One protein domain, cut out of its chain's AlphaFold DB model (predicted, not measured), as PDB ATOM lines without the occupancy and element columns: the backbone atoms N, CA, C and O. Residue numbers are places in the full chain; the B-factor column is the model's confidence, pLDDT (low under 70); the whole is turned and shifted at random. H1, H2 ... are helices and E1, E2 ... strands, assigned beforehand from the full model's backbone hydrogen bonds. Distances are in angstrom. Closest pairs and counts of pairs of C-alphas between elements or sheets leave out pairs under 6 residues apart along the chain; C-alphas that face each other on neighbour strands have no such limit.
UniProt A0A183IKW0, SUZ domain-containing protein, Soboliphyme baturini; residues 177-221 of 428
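What this domain is: This is residues 177 to 221 of the 428 residues of the protein "SUZ domain-containing protein" of Soboliphyme baturini (UniProt A0A183IKW0). This is a domain of little regular structure, built mostly of loops, with the short strand E2 near its middle, strand E1 to one side and a short helix H1 at the end of the printed part. Between E2 and H1 the chain folds out to Asp 209 and back. The 45 printed residues hold E1, E2, H1 in that order, 13 residues in named elements, class mixed. It is only just compact, close to loose, with a radius of gyration of the C-alphas of 11.0 A, and rounded, spanning 26 by 26 by 25 A.

How they stand to each other: Start at E1, residues 180 to 184, then go to E2, residues 195 to 197; the two are apart, and each pairs with no named strand. Go on to H1, residues 217 to 221, apart from both. In H1, 0 of 1 O i to N i+4 pairs and 2 of 2 O i to N i+3 pairs are within hydrogen-bond range.

Where its parts are: Find C-alpha 180 at (25.193, 25.911, -11.980); E1 runs 12.9 A to C-alpha 184. E2 covers 6.5 A, and H1 7.0 A, ending at C-alpha 221 (43.329, 39.467, 1.931).

The domain as a whole: Gly 177 and Gln 221 have the C-alphas farthest apart, 31.1 A. The printed part has no cut. The link E2 to H1 is long, 19 residues. Look for pLDDT under 70 at residues 177 to 179 and 219 to 221.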
ATOM      1  N   GLY A 177      27.125  16.461 -10.579       55.62
ATOM      2  CA  GLY A 177      27.325  16.692 -12.018       55.62
ATOM      3  C   GLY A 177      26.514  17.843 -12.632       55.62
ATOM      4  O   GLY A 177      26.665  18.108 -13.822       55.62
ATOM      5  N   GLN A 178      25.687  18.556 -11.861       55.91
ATOM      6  CA  GLN A 178      25.006  19.759 -12.350       55.91
ATOM      7  C   GLN A 178      25.879  21.006 -12.168       55.91
ATOM      8  O   GLN A 178      26.034  21.513 -11.058       55.91
ATOM      9  N   SER A 179      26.423  21.519 -13.274       66.88
ATOM     10  CA  SER A 179      27.056  22.839 -13.324       66.88
ATOM     11  C   SER A 179      25.984  23.917 -13.188       66.88
ATOM     12  O   SER A 179      25.060  23.982 -13.999       66.88
ATOM     13  N   VAL A 180      26.101  24.773 -12.178       75.88
ATOM     14  CA  VAL A 180      25.193  25.911 -11.980       75.88
ATOM     15  C   VAL A 180      25.968  27.202 -12.174       75.88
ATOM     16  O   VAL A 180      27.078  27.323 -11.660       75.88
ATOM     17  N   ILE A 181      25.375  28.144 -12.912       83.62
ATOM     18  CA  ILE A 181      25.903  29.496 -13.093       83.62
ATOM     19  C   ILE A 181      25.200  30.422 -12.106       83.62
ATOM     20  O   ILE A 181      23.970  30.489 -12.081       83.62
ATOM     21  N   PHE A 182      25.978  31.160 -11.326       83.75
ATOM     22  CA  PHE A 182      25.476  32.191 -10.423       83.75
ATOM     23  C   PHE A 182      26.033  33.548 -10.824       83.75
ATOM     24  O   PHE A 182      27.197  33.631 -11.206       83.75
ATOM     25  N   ALA A 183      25.214  34.592 -10.703       86.56
ATOM     26  CA  ALA A 183      25.628  35.979 -10.875       86.56
ATOM     27  C   ALA A 183      25.636  36.689  -9.515       86.56
ATOM     28  O   ALA A 183      24.676  36.567  -8.750       86.56
ATOM     29  N   VAL A 184      26.705  37.420  -9.214       83.94
ATOM     30  CA  VAL A 184      26.936  38.056  -7.912       83.94
ATOM     31  C   VAL A 184      27.439  39.481  -8.098       83.94
ATOM     32  O   VAL A 184      28.188  39.753  -9.029       83.94
ATOM     33  N   ALA A 185      27.029  40.397  -7.221       84.88
ATOM     34  CA  ALA A 185      27.364  41.821  -7.322       84.88
ATOM     35  C   ALA A 185      28.734  42.197  -6.724       84.88
ATOM     36  O   ALA A 185      29.214  43.306  -6.931       84.88
ATOM     37  N   ASN A 186      29.340  41.316  -5.926       84.00
ATOM     38  CA  ASN A 186      30.652  41.538  -5.331       84.00
ATOM     39  C   ASN A 186      31.434  40.218  -5.317       84.00
ATOM     40  O   ASN A 186      30.863  39.159  -5.052       84.00
ATOM     41  N   ILE A 187      32.733  40.284  -5.599       84.62
ATOM     42  CA  ILE A 187      33.614  39.117  -5.622       84.62
ATOM     43  C   ILE A 187      33.748  38.438  -4.251       84.62
ATOM     44  O   ILE A 187      33.937  37.232  -4.193       84.62
ATOM     45  N   GLU A 188      33.557  39.165  -3.149       85.75
ATOM     46  CA  GLU A 188      33.583  38.622  -1.779       85.75
ATOM     47  C   GLU A 188      32.443  37.635  -1.491       85.75
ATOM     48  O   GLU A 188      32.532  36.806  -0.590       85.75
ATOM     49  N   GLN A 189      31.353  37.723  -2.251       86.44
ATOM     50  CA  GLN A 189      30.201  36.828  -2.135       86.44
ATOM     51  C   GLN A 189      30.363  35.561  -2.992       86.44
ATOM     52  O   GLN A 189      29.499  34.679  -2.965       86.44
ATOM     53  N   VAL A 190      31.440  35.462  -3.774       89.31
ATOM     54  CA  VAL A 190      31.740  34.270  -4.563       89.31
ATOM     55  C   VAL A 190      32.310  33.190  -3.631       89.31
ATOM     56  O   VAL A 190      33.245  33.449  -2.876       89.31
ATOM     57  N   PRO A 191      31.773  31.958  -3.648       88.88
ATOM     58  CA  PRO A 191      32.260  30.892  -2.787       88.88
ATOM     59  C   PRO A 191      33.673  30.437  -3.174       88.88
ATOM     60  O   PRO A 191      34.073  30.473  -4.339       88.88
ATOM     61  N   PHE A 192      34.414  29.941  -2.180       89.12
ATOM     62  CA  PHE A 192      35.719  29.314  -2.388       89.12
ATOM     63  C   PHE A 192      35.633  28.178  -3.423       89.12
ATOM     64  O   PHE A 192      34.724  27.345  -3.387       89.12
ATOM     65  N   GLY A 193      36.605  28.128  -4.332       89.44
ATOM     66  CA  GLY A 193      36.735  27.108  -5.370       89.44
ATOM     67  C   GLY A 193      35.898  27.350  -6.629       89.44
ATOM     68  O   GLY A 193      35.996  26.552  -7.568       89.44
ATOM     69  N   ALA A 194      35.108  28.427  -6.671       92.94
ATOM     70  CA  ALA A 194      34.308  28.810  -7.829       92.94
ATOM     71  C   ALA A 194      35.176  29.222  -9.028       92.94
ATOM     72  O   ALA A 194      36.212  29.864  -8.867       92.94
ATOM     73  N   ILE A 195      34.730  28.895 -10.239       94.31
ATOM     74  CA  ILE A 195      35.397  29.314 -11.478       94.31
ATOM     75  C   ILE A 195      34.779  30.623 -11.943       94.31
ATOM     76  O   ILE A 195      33.584  30.647 -12.221       94.31
ATOM     77  N   ILE A 196      35.577  31.683 -12.063       91.81
ATOM     78  CA  ILE A 196      35.105  32.983 -12.554       91.81
ATOM     79  C   ILE A 196      35.084  32.980 -14.084       91.81
ATOM     80  O   ILE A 196      36.061  32.575 -14.717       91.81
ATOM     81  N   ILE A 197      33.991  33.461 -14.674       93.69
ATOM     82  CA  ILE A 197      33.817  33.572 -16.126       93.69
ATOM     83  C   ILE A 197      33.937  35.036 -16.545       93.69
ATOM     84  O   ILE A 197      33.296  35.912 -15.961       93.69
ATOM     85  N   ASN A 198      34.725  35.301 -17.586       88.19
ATOM     86  CA  ASN A 198      34.797  36.617 -18.204       88.19
ATOM     87  C   ASN A 198      33.477  36.901 -18.956       88.19
ATOM     88  O   ASN A 198      33.120  36.147 -19.864       88.19
ATOM     89  N   PRO A 199      32.748  37.983 -18.625       86.62
ATOM     90  CA  PRO A 199      31.447  38.264 -19.229       86.62
ATOM     91  C   PRO A 199      31.525  38.623 -20.721       86.62
ATOM     92  O   PRO A 199      30.535  38.465 -21.430       86.62
ATOM     93  N   GLN A 200      32.675  39.104 -21.204       86.88
ATOM     94  CA  GLN A 200      32.870  39.489 -22.603       86.88
ATOM     95  C   GLN A 200      33.205  38.283 -23.485       86.88
ATOM     96  O   GLN A 200      32.709  38.184 -24.604       86.88
ATOM     97  N   THR A 201      34.036  37.364 -22.988       92.38
ATOM     98  CA  THR A 201      34.510  36.209 -23.772       92.38
ATOM     99  C   THR A 201      33.731  34.926 -23.490       92.38
ATOM    100  O   THR A 201      33.803  33.979 -24.272       92.38
ATOM    101  N   GLY A 202      33.009  34.858 -22.368       89.75
ATOM    102  CA  GLY A 202      32.344  33.647 -21.885       89.75
ATOM    103  C   GLY A 202      33.308  32.546 -21.424       89.75
ATOM    104  O   GLY A 202      32.854  31.456 -21.081       89.75
ATOM    105  N   GLN A 203      34.618  32.809 -21.415       92.25
ATOM    106  CA  GLN A 203      35.649  31.845 -21.034       92.25
ATOM    107  C   GLN A 203      36.010  31.975 -19.550       92.25
ATOM    108  O   GLN A 203      35.919  33.075 -18.989       92.25
ATOM    109  N   PRO A 204      36.426  30.878 -18.892       95.19
ATOM    110  CA  PRO A 204      36.963  30.960 -17.546       95.19
ATOM    111  C   PRO A 204      38.260  31.773 -17.545       95.19
ATOM    112  O   PRO A 204      39.051  31.697 -18.486       95.19
ATOM    113  N   PHE A 205      38.496  32.523 -16.472       92.69
ATOM    114  CA  PHE A 205      39.808  33.127 -16.259       92.69
ATOM    115  C   PHE A 205      40.870  32.037 -16.074       92.69
ATOM    116  O   PHE A 205      40.604  30.996 -15.466       92.69
ATOM    117  N   LEU A 206      42.065  32.286 -16.607       95.00
ATOM    118  CA  LEU A 206      43.210  31.388 -16.515       95.00
ATOM    119  C   LEU A 206      44.312  32.031 -15.668       95.00
ATOM    120  O   LEU A 206      44.483  33.248 -15.667       95.00
ATOM    121  N   ASN A 207      45.048  31.197 -14.949       93.19
ATOM    122  CA  ASN A 207      46.295  31.560 -14.291       93.19
ATOM    123  C   ASN A 207      47.415  31.760 -15.335       93.19
ATOM    124  O   ASN A 207      47.277  31.360 -16.493       93.19
ATOM    125  N   GLN A 208      48.558  32.320 -14.920       92.94
ATOM    126  CA  GLN A 208      49.734  32.496 -15.794       92.94
ATOM    127  C   GLN A 208      50.278  31.169 -16.352       92.94
ATOM    128  O   GLN A 208      50.870  31.141 -17.426       92.94
ATOM    129  N   ASP A 209      50.056  30.069 -15.635       91.56
ATOM    130  CA  ASP A 209      50.412  28.710 -16.052       91.56
ATOM    131  C   ASP A 209      49.392  28.083 -17.032       91.56
ATOM    132  O   ASP A 209      49.568  26.945 -17.464       91.56
ATOM    133  N   GLY A 210      48.322  28.806 -17.389       92.81
ATOM    134  CA  GLY A 210      47.255  28.351 -18.282       92.81
ATOM    135  C   GLY A 210      46.183  27.479 -17.620       92.81
ATOM    136  O   GLY A 210      45.241  27.054 -18.292       92.81
ATOM    137  N   THR A 211      46.280  27.204 -16.317       93.31
ATOM    138  CA  THR A 211      45.251  26.452 -15.581       93.31
ATOM    139  C   THR A 211      44.029  27.322 -15.276       93.31
ATOM    140  O   THR A 211      44.112  28.547 -15.237       93.31
ATOM    141  N   VAL A 212      42.860  26.708 -15.057       93.62
ATOM    142  CA  VAL A 212      41.629  27.451 -14.734       93.62
ATOM    143  C   VAL A 212      41.735  28.094 -13.351       93.62
ATOM    144  O   VAL A 212      41.919  27.395 -12.351       93.62
ATOM    145  N   TYR A 213      41.535  29.410 -13.283       92.56
ATOM    146  CA  TYR A 213      41.513  30.146 -12.026       92.56
ATOM    147  C   TYR A 213      40.325  29.711 -11.161       92.56
ATOM    148  O   TYR A 213      39.161  29.741 -11.580       92.56
ATOM    149  N   ARG A 214      40.626  29.341  -9.914       93.06
ATOM    150  CA  ARG A 214      39.642  29.014  -8.881       93.06
ATOM    151  C   ARG A 214      39.680  30.081  -7.803       93.06
ATOM    152  O   ARG A 214      40.726  30.338  -7.213       93.06
ATOM    153  N   HIS A 215      38.526  30.675  -7.533       91.12
ATOM    154  CA  HIS A 215      38.395  31.748  -6.566       91.12
ATOM    155  C   HIS A 215      38.825  31.283  -5.171       91.12
ATOM    156  O   HIS A 215      38.258  30.341  -4.613       91.12
ATOM    157  N   ASN A 216      39.817  31.965  -4.605       90.31
ATOM    158  CA  ASN A 216      40.274  31.748  -3.242       90.31
ATOM    159  C   ASN A 216      40.263  33.087  -2.480       90.31
ATOM    160  O   ASN A 216      41.195  33.879  -2.654       90.31
ATOM    161  N   PRO A 217      39.254  33.354  -1.627       83.75
ATOM    162  CA  PRO A 217      39.156  34.606  -0.876       83.75
ATOM    163  C   PRO A 217      40.353  34.872   0.046       83.75
ATOM    164  O   PRO A 217      40.631  36.030   0.348       83.75
ATOM    165  N   ALA A 218      41.105  33.843   0.457       80.38
ATOM    166  CA  ALA A 218      42.284  34.034   1.300       80.38
ATOM    167  C   ALA A 218      43.394  34.816   0.577       80.38
ATOM    168  O   ALA A 218      44.086  35.607   1.206       80.38
ATOM    169  N   LEU A 219      43.538  34.651  -0.744       69.94
ATOM    170  CA  LEU A 219      44.572  35.349  -1.519       69.94
ATOM    171  C   LEU A 219      44.281  36.847  -1.672       69.94
ATOM    172  O   LEU A 219      45.210  37.645  -1.749       69.94
ATOM    173  N   LEU A 220      43.004  37.243  -1.657       63.44
ATOM    174  CA  LEU A 220      42.612  38.652  -1.765       63.44
ATOM    175  C   LEU A 220      42.970  39.455  -0.505       63.44
ATOM    176  O   LEU A 220      43.297  40.636  -0.604       63.44
ATOM    177  N   GLN A 221      42.979  38.812   0.666       58.44
ATOM    178  CA  GLN A 221      43.329  39.467   1.931       58.44
ATOM    179  C   GLN A 221      44.816  39.847   2.008       58.44
ATOM    180  O   GLN A 221      45.157  40.865   2.605       58.44
TER     181      GLN A 221